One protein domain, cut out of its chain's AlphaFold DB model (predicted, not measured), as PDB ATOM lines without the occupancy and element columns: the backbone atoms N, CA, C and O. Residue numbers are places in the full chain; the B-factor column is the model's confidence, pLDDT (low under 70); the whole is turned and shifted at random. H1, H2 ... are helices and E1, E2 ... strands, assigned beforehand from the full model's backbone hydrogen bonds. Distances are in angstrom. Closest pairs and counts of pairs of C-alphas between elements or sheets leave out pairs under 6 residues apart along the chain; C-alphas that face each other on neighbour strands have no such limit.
ATOM      1  N   THR A 123     -18.388  -9.846  43.111       76.50
ATOM      2  CA  THR A 123     -19.533 -10.387  42.358       76.50
ATOM      3  C   THR A 123     -20.307  -9.286  41.625       76.50
ATOM      4  O   THR A 123     -20.635  -9.449  40.451       76.50
ATOM      5  N   TYR A 124     -20.555  -8.139  42.268       80.88
ATOM      6  CA  TYR A 124     -21.275  -7.023  41.635       80.88
ATOM      7  C   TYR A 124     -20.502  -6.408  40.482       80.88
ATOM      8  O   TYR A 124     -21.050  -6.222  39.397       80.88
ATOM      9  N   ILE A 125     -19.219  -6.128  40.704       83.00
ATOM     10  CA  ILE A 125     -18.338  -5.559  39.688       83.00
ATOM     11  C   ILE A 125     -18.252  -6.508  38.493       83.00
ATOM     12  O   ILE A 125     -18.397  -6.058  37.359       83.00
ATOM     13  N   MET A 126     -18.100  -7.816  38.725       86.50
ATOM     14  CA  MET A 126     -18.118  -8.814  37.652       86.50
ATOM     15  C   MET A 126     -19.416  -8.761  36.843       86.50
ATOM     16  O   MET A 126     -19.361  -8.688  35.616       86.50
ATOM     17  N   LYS A 127     -20.576  -8.712  37.507       88.38
ATOM     18  CA  LYS A 127     -21.873  -8.671  36.822       88.38
ATOM     19  C   LYS A 127     -22.074  -7.394  36.001       88.38
ATOM     20  O   LYS A 127     -22.606  -7.449  34.892       88.38
ATOM     21  N   ILE A 128     -21.615  -6.252  36.513       90.00
ATOM     22  CA  ILE A 128     -21.616  -4.987  35.767       90.00
ATOM     23  C   ILE A 128     -20.686  -5.094  34.550       90.00
ATOM     24  O   ILE A 128     -21.083  -4.718  33.451       90.00
ATOM     25  N   HIS A 129     -19.488  -5.668  34.692       90.38
ATOM     26  CA  HIS A 129     -18.586  -5.880  33.556       90.38
ATOM     27  C   HIS A 129     -19.186  -6.790  32.477       90.38
ATOM     28  O   HIS A 129     -19.022  -6.500  31.293       90.38
ATOM     29  N   GLU A 130     -19.900  -7.852  32.854       92.88
ATOM     30  CA  GLU A 130     -20.627  -8.699  31.899       92.88
ATOM     31  C   GLU A 130     -21.671  -7.897  31.113       92.88
ATOM     32  O   GLU A 130     -21.715  -7.986  29.885       92.88
ATOM     33  N   ALA A 131     -22.462  -7.066  31.802       93.75
ATOM     34  CA  ALA A 131     -23.454  -6.200  31.167       93.75
ATOM     35  C   ALA A 131     -22.801  -5.215  30.187       93.75
ATOM     36  O   ALA A 131     -23.253  -5.063  29.053       93.75
ATOM     37  N   VAL A 132     -21.701  -4.584  30.599       94.00
ATOM     38  CA  VAL A 132     -20.958  -3.639  29.757       94.00
ATOM     39  C   VAL A 132     -20.362  -4.321  28.538       94.00
ATOM     40  O   VAL A 132     -20.456  -3.785  27.438       94.00
ATOM     41  N   ASN A 133     -19.798  -5.517  28.695       94.44
ATOM     42  CA  ASN A 133     -19.301  -6.289  27.563       94.44
ATOM     43  C   ASN A 133     -20.434  -6.625  26.585       94.44
ATOM     44  O   ASN A 133     -20.246  -6.489  25.378       94.44
ATOM     45  N   ALA A 134     -21.615  -7.001  27.082       95.38
ATOM     46  CA  ALA A 134     -22.774  -7.267  26.236       95.38
ATOM     47  C   ALA A 134     -23.235  -6.011  25.471       95.38
ATOM     48  O   ALA A 134     -23.479  -6.094  24.268       95.38
ATOM     49  N   ILE A 135     -23.275  -4.842  26.120       96.25
ATOM     50  CA  ILE A 135     -23.604  -3.565  25.459       96.25
ATOM     51  C   ILE A 135     -22.538  -3.205  24.414       96.25
ATOM     52  O   ILE A 135     -22.875  -2.830  23.290       96.25
ATOM     53  N   ARG A 136     -21.253  -3.395  24.741       96.06
ATOM     54  CA  ARG A 136     -20.129  -3.135  23.831       96.06
ATOM     55  C   ARG A 136     -20.198  -3.998  22.575       96.06
ATOM     56  O   ARG A 136     -19.930  -3.502  21.486       96.06
ATOM     57  N   LEU A 137     -20.574  -5.270  22.711       95.94
ATOM     58  CA  LEU A 137     -20.764  -6.157  21.562       95.94
ATOM     59  C   LEU A 137     -21.845  -5.623  20.619       95.94
ATOM     60  O   LEU A 137     -21.619  -5.593  19.412       95.94
ATOM     61  N   VAL A 138     -22.975  -5.152  21.153       97.00
ATOM     62  CA  VAL A 138     -24.049  -4.564  20.336       97.00
ATOM     63  C   VAL A 138     -23.599  -3.255  19.684       97.00
ATOM     64  O   VAL A 138     -23.829  -3.064  18.494       97.00
ATOM     65  N   ARG A 139     -22.896  -2.378  20.414       95.94
ATOM     66  CA  ARG A 139     -22.325  -1.146  19.843       95.94
ATOM     67  C   ARG A 139     -21.418  -1.459  18.653       95.94
ATOM     68  O   ARG A 139     -21.579  -0.866  17.594       95.94
ATOM     69  N   ASN A 140     -20.494  -2.404  18.818       95.44
ATOM     70  CA  ASN A 140     -19.556  -2.788  17.763       95.44
ATOM     71  C   ASN A 140     -20.272  -3.405  16.548       95.44
ATOM     72  O   ASN A 140     -19.816  -3.239  15.424       95.44
ATOM     73  N   GLN A 141     -21.391  -4.110  16.756       95.38
ATOM     74  CA  GLN A 141     -22.226  -4.605  15.655       95.38
ATOM     75  C   GLN A 141     -22.870  -3.453  14.879       95.38
ATOM     76  O   GLN A 141     -22.801  -3.438  13.656       95.38
ATOM     77  N   VAL A 142     -23.434  -2.465  15.579       94.50
ATOM     78  CA  VAL A 142     -24.003  -1.261  14.949       94.50
ATOM     79  C   VAL A 142     -22.924  -0.469  14.200       94.50
ATOM     80  O   VAL A 142     -23.150  -0.053  13.069       94.50
ATOM     81  N   GLU A 143     -21.732  -0.318  14.781       92.94
ATOM     82  CA  GLU A 143     -20.573   0.304  14.122       92.94
ATOM     83  C   GLU A 143     -20.194  -0.432  12.829       92.94
ATOM     84  O   GLU A 143     -20.013   0.194  11.790       92.94
ATOM     85  N   ALA A 144     -20.141  -1.766  12.864       92.75
ATOM     86  CA  ALA A 144     -19.834  -2.577  11.689       92.75
ATOM     87  C   ALA A 144     -20.915  -2.491  10.595       92.75
ATOM     88  O   ALA A 144     -20.576  -2.482   9.414       92.75
ATOM     89  N   GLU A 145     -22.196  -2.415  10.971       93.62
ATOM     90  CA  GLU A 145     -23.320  -2.246  10.034       93.62
ATOM     91  C   GLU A 145     -23.296  -0.872   9.342       93.62
ATOM     92  O   GLU A 145     -23.638  -0.770   8.165       93.62
ATOM     93  N   ILE A 146     -22.868   0.176  10.054       88.06
ATOM     94  CA  ILE A 146     -22.770   1.547   9.530       88.06
ATOM     95  C   ILE A 146     -21.459   1.770   8.753       88.06
ATOM     96  O   ILE A 146     -21.405   2.601   7.848       88.06
ATOM     97  N   GLY A 147     -20.403   1.018   9.068       83.56
ATOM     98  CA  GLY A 147     -19.083   1.134   8.450       83.56
ATOM     99  C   GLY A 147     -18.255   2.297   9.009       83.56
ATOM    100  O   GLY A 147     -18.528   2.825  10.083       83.56
ATOM    101  N   ASN A 148     -17.237   2.735   8.258       79.94
ATOM    102  CA  ASN A 148     -16.238   3.734   8.689       79.94
ATOM    103  C   ASN A 148     -16.780   5.175   8.867       79.94
ATOM    104  O   ASN A 148     -16.006   6.132   8.872       79.94
ATOM    105  N   HIS A 149     -18.098   5.351   8.963       84.44
ATOM    106  CA  HIS A 149     -18.748   6.646   9.165       84.44
ATOM    107  C   HIS A 149     -18.862   7.032  10.642       84.44
ATOM    108  O   HIS A 149     -18.957   8.217  10.954       84.44
ATOM    109  N   LEU A 150     -18.815   6.049  11.541       87.38
ATOM    110  CA  LEU A 150     -18.836   6.251  12.984       87.38
ATOM    111  C   LEU A 150     -17.668   5.510  13.631       87.38
ATOM    112  O   LEU A 150     -17.141   4.544  13.085       87.38
ATOM    113  N   SER A 151     -17.271   5.963  14.813       89.56
ATOM    114  CA  SER A 151     -16.337   5.253  15.679       89.56
ATOM    115  C   SER A 151     -16.934   5.080  17.062       89.56
ATOM    116  O   SER A 151     -17.465   6.030  17.644       89.56
ATOM    117  N   GLY A 152     -16.839   3.864  17.592       90.31
ATOM    118  CA  GLY A 152     -17.291   3.557  18.940       90.31
ATOM    119  C   GLY A 152     -16.491   4.324  19.994       90.31
ATOM    120  O   GLY A 152     -15.260   4.324  19.984       90.31
ATOM    121  N   ILE A 153     -17.188   4.937  20.951       90.19
ATOM    122  CA  ILE A 153     -16.577   5.591  22.111       90.19
ATOM    123  C   ILE A 153     -17.149   5.043  23.418       90.19
ATOM    124  O   ILE A 153     -18.293   4.584  23.488       90.19
ATOM    125  N   GLU A 154     -16.318   5.052  24.456       91.38
ATOM    126  CA  GLU A 154     -16.652   4.640  25.813       91.38
ATOM    127  C   GLU A 154     -15.830   5.460  26.819       91.38
ATOM    128  O   GLU A 154     -14.629   5.661  26.625       91.38
ATOM    129  N   THR A 155     -16.464   5.934  27.892       87.75
ATOM    130  CA  THR A 155     -15.758   6.519  29.041       87.75
ATOM    131  C   THR A 155     -15.359   5.443  30.047       87.75
ATOM    132  O   THR A 155     -15.906   4.343  30.059       87.75
ATOM    133  N   GLY A 156     -14.453   5.775  30.969       82.25
ATOM    134  CA  GLY A 156     -14.200   4.923  32.131       82.25
ATOM    135  C   GLY A 156     -15.442   4.733  33.013       82.25
ATOM    136  O   GLY A 156     -16.420   5.479  32.917       82.25
ATOM    137  N   PHE A 157     -15.374   3.739  33.899       81.50
ATOM    138  CA  PHE A 157     -16.391   3.510  34.921       81.50
ATOM    139  C   PHE A 157     -16.330   4.584  36.002       81.50
ATOM    140  O   PHE A 157     -15.328   4.700  36.713       81.50
ATOM    141  N   TYR A 158     -17.437   5.286  36.197       81.44
ATOM    142  CA  TYR A 158     -17.627   6.143  37.357       81.44
ATOM    143  C   TYR A 158     -18.337   5.341  38.446       81.44
ATOM    144  O   TYR A 158     -19.444   4.841  38.243       81.44
ATOM    145  N   LYS A 159     -17.686   5.195  39.603       77.38
ATOM    146  CA  LYS A 159     -18.255   4.543  40.789       77.38
ATOM    147  C   LYS A 159     -18.718   5.620  41.760       77.38
ATOM    148  O   LYS A 159     -17.881   6.310  42.334       77.38
ATOM    149  N   SER A 160     -20.029   5.767  41.922       67.94
ATOM    150  CA  SER A 160     -20.613   6.613  42.970       67.94
ATOM    151  C   SER A 160     -20.701   5.860  44.297       67.94
ATOM    152  O   SER A 160     -20.412   6.431  45.341       67.94
ATOM    153  N   GLU A 161     -21.052   4.570  44.251       69.44
ATOM    154  CA  GLU A 161     -21.274   3.707  45.418       69.44
ATOM    155  C   GLU A 161     -20.874   2.249  45.100       69.44
ATOM    156  O   GLU A 161     -20.752   1.889  43.924       69.44
ATOM    157  N   PRO A 162     -20.712   1.352  46.096       69.44
ATOM    158  CA  PRO A 162     -20.304  -0.043  45.863       69.44
ATOM    159  C   PRO A 162     -21.194  -0.840  44.888       69.44
ATOM    160  O   PRO A 162     -20.748  -1.828  44.307       69.44
ATOM    161  N   ARG A 163     -22.451  -0.415  44.708       75.25
ATOM    162  CA  ARG A 163     -23.494  -1.079  43.902       75.25
ATOM    163  C   ARG A 163     -24.015  -0.228  42.751       75.25
ATOM    164  O   ARG A 163     -25.002  -0.603  42.119       75.25
ATOM    165  N   HIS A 164     -23.391   0.920  42.519       86.75
ATOM    166  CA  HIS A 164     -23.826   1.883  41.523       86.75
ATOM    167  C   HIS A 164     -22.638   2.293  40.671       86.75
ATOM    168  O   HIS A 164     -21.611   2.765  41.163       86.75
ATOM    169  N   SER A 165     -22.750   2.060  39.374       90.38
ATOM    170  CA  SER A 165     -21.756   2.502  38.408       90.38
ATOM    171  C   SER A 165     -22.445   3.027  37.169       90.38
ATOM    172  O   SER A 165     -23.555   2.613  36.852       90.38
ATOM    173  N   TRP A 166     -21.779   3.917  36.451       92.50
ATOM    174  CA  TRP A 166     -22.269   4.406  35.172       92.50
ATOM    175  C   TRP A 166     -21.108   4.708  34.230       92.50
ATOM    176  O   TRP A 166     -19.957   4.860  34.657       92.50
ATOM    177  N   LEU A 167     -21.414   4.747  32.937       93.81
ATOM    178  CA  LEU A 167     -20.483   5.121  31.876       93.81
ATOM    179  C   LEU A 167     -21.247   5.633  30.653       93.81
ATOM    180  O   LEU A 167     -22.396   5.255  30.424       93.81
ATOM    181  N   ASN A 168     -20.587   6.448  29.839       93.62
ATOM    182  CA  ASN A 168     -21.114   6.862  28.545       93.62
ATOM    183  C   ASN A 168     -20.571   5.915  27.477       93.62
ATOM    184  O   ASN A 168     -19.361   5.680  27.418       93.62
ATOM    185  N   MET A 169     -21.447   5.371  26.634       94.69
ATOM    186  CA  MET A 169     -21.056   4.508  25.518       94.69
ATOM    187  C   MET A 169     -21.899   4.830  24.293       94.69
ATOM    188  O   MET A 169     -23.120   4.865  24.382       94.69
ATOM    189  N   GLY A 170     -21.259   5.019  23.143       93.44
ATOM    190  CA  GLY A 170     -21.966   5.325  21.904       93.44
ATOM    191  C   GLY A 170     -21.014   5.569  20.742       93.44
ATOM    192  O   GLY A 170     -20.054   4.816  20.584       93.44
ATOM    193  N   PHE A 171     -21.271   6.604  19.946       93.62
ATOM    194  CA  PHE A 171     -20.597   6.853  18.676       93.62
ATOM    195  C   PHE A 171     -20.173   8.312  18.511       93.62
ATOM    196  O   PHE A 171     -20.918   9.238  18.839       93.62
ATOM    197  N   ASP A 172     -19.002   8.485  17.909       90.62
ATOM    198  CA  ASP A 172     -18.506   9.751  17.386       90.62
ATOM    199  C   ASP A 172     -18.347   9.675  15.866       90.62
ATOM    200  O   ASP A 172     -18.090   8.608  15.312       90.62
ATOM    201  N   THR A 173     -18.424  10.826  15.201       86.88
ATOM    202  CA  THR A 173     -18.115  10.953  13.772       86.88
ATOM    203  C   THR A 173     -16.637  11.343  13.596       86.88
ATOM    204  O   THR A 173     -16.255  12.453  13.996       86.88
ATOM    205  N   PRO A 174     -15.776  10.479  13.020       81.94
ATOM    206  CA  PRO A 174     -14.340  10.741  12.904       81.94
ATOM    207  C   PRO A 174     -14.028  12.043  12.167       81.94
ATOM    208  O   PRO A 174     -14.628  12.352  11.141       81.94
ATOM    209  N   GLY A 175     -13.060  12.808  12.674       78.25
ATOM    210  CA  GLY A 175     -12.587  14.028  12.009       78.25
ATOM    211  C   GLY A 175     -13.564  15.209  12.039       78.25
ATOM    212  O   GLY A 175     -13.296  16.221  11.395       78.25
ATOM    213  N   THR A 176     -14.662  15.118  12.794       76.56
ATOM    214  CA  THR A 176     -15.637  16.209  12.946       76.56
ATOM    215  C   THR A 176     -15.893  16.527  14.420       76.56
ATOM    216  O   THR A 176     -15.664  15.707  15.313       76.56
ATOM    217  N   SER A 177     -16.349  17.747  14.696       69.25
ATOM    218  CA  SER A 177     -16.740  18.174  16.042       69.25
ATOM    219  C   SER A 177     -18.160  17.743  16.421       69.25
ATOM    220  O   SER A 177     -18.431  17.651  17.614       69.25
ATOM    221  N   TYR A 178     -19.036  17.446  15.452       74.38
ATOM    222  CA  TYR A 178     -20.436  17.046  15.645       74.38
ATOM    223  C   TYR A 178     -20.968  16.300  14.400       74.38
ATOM    224  O   TYR A 178     -20.536  16.631  13.295       74.38
ATOM    225  N   PRO A 179     -21.944  15.379  14.544       68.25
ATOM    226  CA  PRO A 179     -22.642  15.032  15.781       68.25
ATOM    227  C   PRO A 179     -22.122  13.760  16.469       68.25
ATOM    228  O   PRO A 179     -21.450  12.917  15.869       68.25
ATOM    229  N   ARG A 180     -22.418  13.665  17.769       83.75
ATOM    230  CA  ARG A 180     -22.046  12.562  18.662       83.75
ATOM    231  C   ARG A 180     -23.306  12.010  19.312       83.75
ATOM    232  O   ARG A 180     -24.190  12.780  19.674       83.75
ATOM    233  N   PHE A 181     -23.365  10.695  19.483       91.75
ATOM    234  CA  PHE A 181     -24.417  10.033  20.248       91.75
ATOM    235  C   PHE A 181     -23.784   9.289  21.415       91.75
ATOM    236  O   PHE A 181     -23.110   8.286  21.197       91.75
ATOM    237  N   ARG A 182     -23.965   9.764  22.650       91.56
ATOM    238  CA  ARG A 182     -23.300   9.194  23.831       91.56
ATOM    239  C   ARG A 182     -24.264   9.057  25.013       91.56
ATOM    240  O   ARG A 182     -24.163   9.812  25.978       91.56
ATOM    241  N   PRO A 183     -25.210   8.108  24.954       94.50
ATOM    242  CA  PRO A 183     -26.090   7.851  26.081       94.50
ATOM    243  C   PRO A 183     -25.286   7.397  27.303       94.50
ATOM    244  O   PRO A 183     -24.243   6.739  27.183       94.50
ATOM    245  N   THR A 184     -25.799   7.720  28.487       95.06
ATOM    246  CA  THR A 184     -25.246   7.210  29.742       95.06
ATOM    247  C   THR A 184     -25.966   5.930  30.132       95.06
ATOM    248  O   THR A 184     -27.176   5.939  30.349       95.06
ATOM    249  N   PHE A 185     -25.216   4.840  30.271       95.62
ATOM    250  CA  PHE A 185     -25.707   3.601  30.860       95.62
ATOM    251  C   PHE A 185     -25.430   3.608  32.360       95.62
ATOM    252  O   PHE A 185     -24.290   3.783  32.795       95.62
ATOM    253  N   ASP A 186     -26.484   3.407  33.139       94.44
ATOM    254  CA  ASP A 186     -26.471   3.404  34.596       94.44
ATOM    255  C   ASP A 186     -26.807   1.998  35.103       94.44
ATOM    256  O   ASP A 186     -27.782   1.377  34.669       94.44
ATOM    257  N   PHE A 187     -25.958   1.480  35.988       93.62
ATOM    258  CA  PHE A 187     -26.007   0.122  36.513       93.62
ATOM    259  C   PHE A 187     -26.221   0.178  38.018       93.62
ATOM    260  O   PHE A 187     -25.348   0.644  38.756       93.62
ATOM    261  N   GLN A 188     -27.346  -0.358  38.479       90.88
ATOM    262  CA  GLN A 188     -27.688  -0.385  39.894       90.88
ATOM    263  C   GLN A 188     -27.985  -1.811  40.348       90.88
ATOM    264  O   GLN A 188     -28.848  -2.484  39.784       90.88
ATOM    265  N   ILE A 189     -27.299  -2.267  41.398       87.19
ATOM    266  CA  ILE A 189     -27.648  -3.511  42.089       87.19
ATOM    267  C   ILE A 189     -28.611  -3.188  43.228       87.19
ATOM    268  O   ILE A 189     -28.219  -2.606  44.243       87.19
ATOM    269  N   VAL A 190     -29.870  -3.596  43.080       85.19
ATOM    270  CA  VAL A 190     -30.903  -3.429  44.106       85.19
ATOM    271  C   VAL A 190     -31.306  -4.798  44.624       85.19
ATOM    272  O   VAL A 190     -31.969  -5.569  43.937       85.19
ATOM    273  N   SER A 191     -30.942  -5.087  45.875       78.31
ATOM    274  CA  SER A 191     -31.061  -6.434  46.449       78.31
ATOM    275  C   SER A 191     -30.266  -7.437  45.607       78.31
ATOM    276  O   SER A 191     -29.043  -7.347  45.597       78.31
ATOM    277  N   ASP A 192     -30.919  -8.355  44.899       82.56
ATOM    278  CA  ASP A 192     -30.322  -9.346  44.003       82.56
ATOM    279  C   ASP A 192     -30.577  -9.062  42.516       82.56
ATOM    280  O   ASP A 192     -30.191  -9.883  41.687       82.56
ATOM    281  N   GLU A 193     -31.157  -7.916  42.159       88.25
ATOM    282  CA  GLU A 193     -31.405  -7.525  40.770       88.25
ATOM    283  C   GLU A 193     -30.327  -6.550  40.276       88.25
ATOM    284  O   GLU A 193     -30.036  -5.547  40.931       88.25
ATOM    285  N   LEU A 194     -29.779  -6.808  39.088       91.88
ATOM    286  CA  LEU A 194     -29.125  -5.798  38.267       91.88
ATOM    287  C   LEU A 194     -30.195  -5.057  37.465       91.88
ATOM    288  O   LEU A 194     -30.908  -5.653  36.654       91.88
ATOM    289  N   ILE A 195     -30.254  -3.747  37.661       93.81
ATOM    290  CA  ILE A 195     -31.076  -2.823  36.888       93.81
ATOM    291  C   ILE A 195     -30.144  -2.031  35.980       93.81
ATOM    292  O   ILE A 195     -29.158  -1.458  36.444       93.81
ATOM    293  N   ILE A 196     -30.462  -2.013  34.688       95.44
ATOM    294  CA  ILE A 196     -29.766  -1.207  33.689       95.44
ATOM    295  C   ILE A 196     -30.748  -0.158  33.195       95.44
ATOM    296  O   ILE A 196     -31.831  -0.495  32.700       95.44
ATOM    297  N   SER A 197     -30.352   1.102  33.326       96.00
ATOM    298  CA  SER A 197     -31.100   2.249  32.822       96.00
ATOM    299  C   SER A 197     -30.255   3.032  31.830       96.00
ATOM    300  O   SER A 197     -29.025   2.975  31.869       96.00
ATOM    301  N   VAL A 198     -30.918   3.763  30.943       95.38
ATOM    302  CA  VAL A 198     -30.277   4.683  30.011       95.38
ATOM    303  C   VAL A 198     -30.782   6.102  30.245       95.38
ATOM    304  O   VAL A 198     -31.964   6.311  30.519       95.38
ATOM    305  N   PHE A 199     -29.868   7.058  30.138       92.19
ATOM    306  CA  PHE A 199     -30.139   8.491  30.134       92.19
ATOM    307  C   PHE A 199     -29.633   9.110  28.827       92.19
ATOM    308  O   PHE A 199     -28.767   8.535  28.152       92.19
ATOM    309  N   SER A 200     -30.104  10.319  28.509       83.06
ATOM    310  CA  SER A 200     -29.379  11.185  27.575       83.06
ATOM    311  C   SER A 200     -27.995  11.538  28.132       83.06
ATOM    312  O   SER A 200     -27.701  11.298  29.307       83.06
ATOM    313  N   GLU A 201     -27.129  12.082  27.272       75.88
ATOM    314  CA  GLU A 201     -25.780  12.497  27.672       75.88
ATOM    315  C   GLU A 201     -25.832  13.378  28.943       75.88
ATOM    316  O   GLU A 201     -26.792  14.120  29.183       75.88
ATOM    317  N   ASP A 202     -24.826  13.214  29.806       73.25
ATOM    318  CA  ASP A 202     -24.697  13.852  31.126       73.25
ATOM    319  C   ASP A 202     -25.749  13.459  32.183       73.25
ATOM    320  O   ASP A 202     -25.946  14.179  33.163       73.25
ATOM    321  N   ARG A 203     -26.401  12.293  32.036       76.69
ATOM    322  CA  ARG A 203     -27.441  11.796  32.970       76.69
ATOM    323  C   ARG A 203     -28.600  12.780  33.150       76.69
ATOM    324  O   ARG A 203     -29.209  12.863  34.216       76.69
ATOM    325  N   THR A 204     -28.882  13.547  32.106       75.94
ATOM    326  CA  THR A 204     -30.012  14.471  32.068       75.94
ATOM    327  C   THR A 204     -31.311  13.708  31.783       75.94
ATOM    328  O   THR A 204     -31.298  12.640  31.172       75.94
ATOM    329  N   GLY A 205     -32.446  14.242  32.242       81.31
ATOM    330  CA  GLY A 205     -33.764  13.641  32.017       81.31
ATOM    331  C   GLY A 205     -34.112  12.462  32.934       81.31
ATOM    332  O   GLY A 205     -33.394  12.139  33.880       81.31
ATOM    333  N   GLU A 206     -35.264  11.848  32.663       84.69
ATOM    334  CA  GLU A 206     -35.757  10.689  33.411       84.69
ATOM    335  C   GLU A 206     -35.074   9.399  32.927       84.69
ATOM    336  O   GLU A 206     -35.020   9.159  31.715       84.69
ATOM    337  N   PRO A 207     -34.582   8.537  33.837       89.25
ATOM    338  CA  PRO A 207     -33.998   7.258  33.457       89.25
ATOM    339  C   PRO A 207     -35.026   6.357  32.785       89.25
ATOM    340  O   PRO A 207     -36.073   6.047  33.356       89.25
ATOM    341  N   GLN A 208     -34.669   5.814  31.625       92.56
ATOM    342  CA  GLN A 208     -35.424   4.725  31.028       92.56
ATOM    343  C   GLN A 208     -34.808   3.386  31.438       92.56
ATOM    344  O   GLN A 208     -33.687   3.058  31.053       92.56
ATOM    345  N   ILE A 209     -35.550   2.578  32.198       94.12
ATOM    346  CA  ILE A 209     -35.125   1.214  32.543       94.12
ATOM    347  C   ILE A 209     -35.211   0.341  31.287       94.12
ATOM    348  O   ILE A 209     -36.300   0.067  30.781       94.12
ATOM    349  N   ILE A 210     -34.066  -0.141  30.807       94.38
ATOM    350  CA  ILE A 210     -33.983  -0.975  29.599       94.38
ATOM    351  C   ILE A 210     -33.939  -2.463  29.944       94.38
ATOM    352  O   ILE A 210     -34.495  -3.295  29.216       94.38
ATOM    353  N   TRP A 211     -33.340  -2.816  31.082       95.00
ATOM    354  CA  TRP A 211     -33.184  -4.209  31.479       95.00
ATOM    355  C   TRP A 211     -33.199  -4.406  32.989       95.00
ATOM    356  O   TRP A 211     -32.720  -3.568  33.753       95.00
ATOM    357  N   ARG A 212     -33.728  -5.557  33.404       93.06
ATOM    358  CA  ARG A 212     -33.684  -6.060  34.776       93.06
ATOM    359  C   ARG A 212     -33.376  -7.544  34.722       93.06
ATOM    360  O   ARG A 212     -33.981  -8.259  33.928       93.06
ATOM    361  N   THR A 213     -32.442  -7.997  35.542       91.12
ATOM    362  CA  THR A 213     -32.114  -9.419  35.654       91.12
ATOM    363  C   THR A 213     -31.574  -9.729  37.038       91.12
ATOM    364  O   THR A 213     -31.010  -8.854  37.692       91.12
ATOM    365  N   GLU A 214     -31.709 -10.970  37.488       87.38
ATOM    366  CA  GLU A 214     -31.038 -11.414  38.705       87.38
ATOM    367  C   GLU A 214     -29.513 -11.353  38.531       87.38
ATOM    368  O   GLU A 214     -28.962 -11.653  37.471       87.38
ATOM    369  N   THR A 215     -28.806 -11.001  39.599       84.44
ATOM    370  CA  THR A 215     -27.335 -10.971  39.666       84.44
ATOM    371  C   THR A 215     -26.691 -12.340  39.462       84.44
ATOM    372  O   THR A 215     -25.513 -12.420  39.134       84.44
ATOM    373  N   THR A 216     -27.457 -13.411  39.633       81.50
ATOM    374  CA  THR A 216     -27.067 -14.803  39.380       81.50
ATOM    375  C   THR A 216     -27.269 -15.225  37.930       81.50
ATOM    376  O   THR A 216     -26.653 -16.195  37.498       81.50
ATOM    377  N   ASN A 217     -28.109 -14.521  37.166       82.56
ATOM    378  CA  ASN A 217     -28.327 -14.840  35.763       82.56
ATOM    379  C   ASN A 217     -27.145 -14.325  34.941       82.56
ATOM    380  O   ASN A 217     -26.957 -13.116  34.828       82.56
ATOM    381  N   SER A 218     -26.355 -15.226  34.365       74.38
ATOM    382  CA  SER A 218     -25.168 -14.909  33.566       74.38
ATOM    383  C   SER A 218     -25.471 -14.544  32.109       74.38
ATOM    384  O   SER A 218     -24.589 -14.003  31.445       74.38
ATOM    385  N   ASP A 219     -26.686 -14.783  31.610       83.56
ATOM    386  CA  ASP A 219     -26.981 -14.649  30.184       83.56
ATOM    387  C   ASP A 219     -27.710 -13.342  29.831       83.56
ATOM    388  O   ASP A 219     -28.821 -13.053  30.285       83.56
ATOM    389  N   PHE A 220     -27.064 -12.559  28.967       87.44
ATOM    390  CA  PHE A 220     -27.639 -11.407  28.283       87.44
ATOM    391  C   PHE A 220     -28.046 -11.844  26.867       87.44
ATOM    392  O   PHE A 220     -27.331 -11.607  25.884       87.44
ATOM    393  N   GLY A 221     -29.188 -12.531  26.799       90.56
ATOM    394  CA  GLY A 221     -29.736 -13.114  25.574       90.56
ATOM    395  C   GLY A 221     -30.252 -12.088  24.557       90.56
ATOM    396  O   GLY A 221     -30.121 -10.871  24.723       90.56
ATOM    397  N   ASP A 222     -30.884 -12.581  23.495       93.56
ATOM    398  CA  ASP A 222     -31.227 -11.776  22.314       93.56
ATOM    399  C   ASP A 222     -32.177 -10.611  22.608       93.56
ATOM    400  O   ASP A 222     -32.011  -9.525  22.059       93.56
ATOM    401  N   VAL A 223     -33.124 -10.784  23.535       94.81
ATOM    402  CA  VAL A 223     -34.067  -9.717  23.915       94.81
ATOM    403  C   VAL A 223     -33.332  -8.516  24.516       94.81
ATOM    404  O   VAL A 223     -33.666  -7.372  24.215       94.81
ATOM    405  N   PHE A 224     -32.312  -8.758  25.345       95.31
ATOM    406  CA  PHE A 224     -31.481  -7.683  25.881       95.31
ATOM    407  C   PHE A 224     -30.730  -6.976  24.758       95.31
ATOM    408  O   PHE A 224     -30.783  -5.753  24.651       95.31
ATOM    409  N   ARG A 225     -30.070  -7.753  23.892       95.75
ATOM    410  CA  ARG A 225     -29.277  -7.222  22.778       95.75
ATOM    411  C   ARG A 225     -30.122  -6.372  21.838       95.75
ATOM    412  O   ARG A 225     -29.674  -5.298  21.447       95.75
ATOM    413  N   GLN A 226     -31.348  -6.804  21.547       96.25
ATOM    414  CA  GLN A 226     -32.280  -6.042  20.727       96.25
ATOM    415  C   GLN A 226     -32.638  -4.704  21.377       96.25
ATOM    416  O   GLN A 226     -32.514  -3.676  20.726       96.25
ATOM    417  N   LYS A 227     -32.963  -4.675  22.678       96.62
ATOM    418  CA  LYS A 227     -33.243  -3.410  23.379       96.62
ATOM    419  C   LYS A 227     -32.059  -2.443  23.361       96.62
ATOM    420  O   LYS A 227     -32.254  -1.242  23.209       96.62
ATOM    421  N   ILE A 228     -30.834  -2.949  23.515       97.44
ATOM    422  CA  ILE A 228     -29.624  -2.123  23.391       97.44
ATOM    423  C   ILE A 228     -29.467  -1.600  21.958       97.44
ATOM    424  O   ILE A 228     -29.133  -0.432  21.764       97.44
ATOM    425  N   LYS A 229     -29.727  -2.444  20.954       96.69
ATOM    426  CA  LYS A 229     -29.679  -2.040  19.548       96.69
ATOM    427  C   LYS A 229     -30.701  -0.940  19.264       96.69
ATOM    428  O   LYS A 229     -30.338   0.044  18.630       96.69
ATOM    429  N   ASP A 230     -31.915  -1.053  19.794       96.31
ATOM    430  CA  ASP A 230     -32.971  -0.046  19.645       96.31
ATOM    431  C   ASP A 230     -32.558   1.308  20.247       96.31
ATOM    432  O   ASP A 230     -32.790   2.344  19.628       96.31
ATOM    433  N   VAL A 231     -31.878   1.314  21.403       96.06
ATOM    434  CA  VAL A 231     -31.308   2.539  22.001       96.06
ATOM    435  C   VAL A 231     -30.295   3.191  21.058       96.06
ATOM    436  O   VAL A 231     -30.364   4.395  20.813       96.06
ATOM    437  N   PHE A 232     -29.356   2.410  20.516       95.69
ATOM    438  CA  PHE A 232     -28.331   2.934  19.613       95.69
ATOM    439  C   PHE A 232     -28.907   3.430  18.287       95.69
ATOM    440  O   PHE A 232     -28.603   4.544  17.868       95.69
ATOM    441  N   VAL A 233     -29.750   2.630  17.638       94.81
ATOM    442  CA  VAL A 233     -30.354   2.971  16.345       94.81
ATOM    443  C   VAL A 233     -31.309   4.151  16.484       94.81
ATOM    444  O   VAL A 233     -31.250   5.066  15.666       94.81
ATOM    445  N   GLY A 234     -32.144   4.172  17.526       93.56
ATOM    446  CA  GLY A 234     -33.062   5.277  17.793       93.56
ATOM    447  C   GLY A 234     -32.322   6.599  17.980       93.56
ATOM    448  O   GLY A 234     -32.618   7.573  17.294       93.56
ATOM    449  N   GLY A 235     -31.286   6.611  18.822       91.69
ATOM    450  CA  GLY A 235     -30.498   7.817  19.063       91.69
ATOM    451  C   GLY A 235     -29.710   8.308  17.848       91.69
ATOM    452  O   GLY A 235     -29.641   9.510  17.598       91.69
ATOM    453  N   LEU A 236     -29.153   7.394  17.046       91.75
ATOM    454  CA  LEU A 236     -28.513   7.759  15.779       91.75
ATOM    455  C   LEU A 236     -29.528   8.318  14.773       91.75
ATOM    456  O   LEU A 236     -29.238   9.308  14.105       91.75
ATOM    457  N   ASN A 237     -30.723   7.733  14.687       91.81
ATOM    458  CA  ASN A 237     -31.790   8.239  13.828       91.81
ATOM    459  C   ASN A 237     -32.259   9.640  14.253       91.81
ATOM    460  O   ASN A 237     -32.498  10.484  13.398       91.81
ATOM    461  N   ASP A 238     -32.330   9.928  15.553       89.50
ATOM    462  CA  ASP A 238     -32.693  11.264  16.042       89.50
ATOM    463  C   ASP A 238     -31.669  12.344  15.659       89.50
ATOM    464  O   ASP A 238     -32.029  13.510  15.484       89.50
ATOM    465  N   ILE A 239     -30.402  11.949  15.513       88.06
ATOM    466  CA  ILE A 239     -29.293  12.833  15.147       88.06
ATOM    467  C   ILE A 239     -29.175  13.018  13.630       88.06
ATOM    468  O   ILE A 239     -28.959  14.139  13.177       88.06
ATOM    469  N   PHE A 240     -29.278  11.935  12.856       85.56
ATOM    470  CA  PHE A 240     -28.971  11.929  11.417       85.56
ATOM    471  C   PHE A 240     -30.198  11.808  10.505       85.56
ATOM    472  O   PHE A 240     -30.087  12.049   9.309       85.56
ATOM    473  N   GLY A 241     -31.350  11.402  11.036       76.94
ATOM    474  CA  GLY A 241     -32.581  11.177  10.273       76.94
ATOM    475  C   GLY A 241     -33.448  12.425  10.076       76.94
ATOM    476  O   GLY A 241     -34.567  12.297   9.578       76.94
ATOM    477  N   ARG A 242     -32.968  13.605  10.492       57.31
ATOM    478  CA  ARG A 242     -33.635  14.903  10.307       57.31
ATOM    479  C   ARG A 242     -33.048  15.684   9.143       57.31
ATOM    480  O   ARG A 242     -31.805  15.718   9.032       57.31
TER     481      ARG A 242
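AT A GLANCE: This is residues 123 to 242 of the 242 residues of an uncharacterized protein of Burkholderia ambifaria (strain ATCC BAA-244 / AMMD) (UniProt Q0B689). Two helices, H1 and H2, pack on a twisted antiparallel sheet of six strands and cross each other steeply. Along E3, E1 and E2 follow one another on one side; E4, E5 and E6 extend the sheet on the other. The printed part has 120 residues, with two named helices and six named strands in the order H1 E1 E2 E3 E4 E5 E6 H2, class mixed; E2 to E6 form a meander, each strand the antiparallel neighbour of the one before. It is compact, radius of gyration of the C-alphas 14.2 A, spanning 42 by 28 by 22 A.

HOW THE PARTS SIT: E3, residues 164 to 172, has E1, residues 151 to 154, and E2, residues 158 to 161, on one side and E4, residues 184 to 190, on the other side. E5, residues 193 to 200, has E4 on one side and E6, residues 204 to 214, on the other side. E2 and E3, E3 and E4, E4 and E5, and E5 and E6 are hairpins. Within hydrogen-bond range are N 153 and O 170 at 2.9 A, N 158 and O 166 at 3.0 A, N 167 and O 185 at 3.0 A, N 186 and O 197 at 2.9 A, and N 196 and O 211 at 2.9 A. H1, residues 123 to 146, is on the sheet; its closest C-alphas to E3 are those of Arg 139 and Gly 170, 6.8 A. H2, residues 222 to 240, is on it at a height of 8.5 A. H1, with residues 134 to 142 alone, touches residues 225 to 233 of H2, closest at C-alphas Val 138 and Lys 229, 6.2 A, at a steep tilt of 52 degrees, the same way. In both helices every O i to N i+4 pair is within hydrogen-bond range.

IN THESE COORDINATES: H1 is 35.1 A long from C-alpha 123 at (-19.533, -10.387, 42.358). E3 measures 25.9 A, E5 23.0 A and E6 26.7 A, with a bend of 51 degrees at residue 210. H2 is 26.2 A long, ending at C-alpha 240 at (-28.971, 11.929, 11.417).

THE WHOLE: The C-alphas farthest apart, Gly 175 and Ser 191, are 44.1 A apart. The printed part has no cut; the link E3 to E4 is long, 11 residues. Confidence is under 70 at residues 160 to 162, 177, 179 and 242.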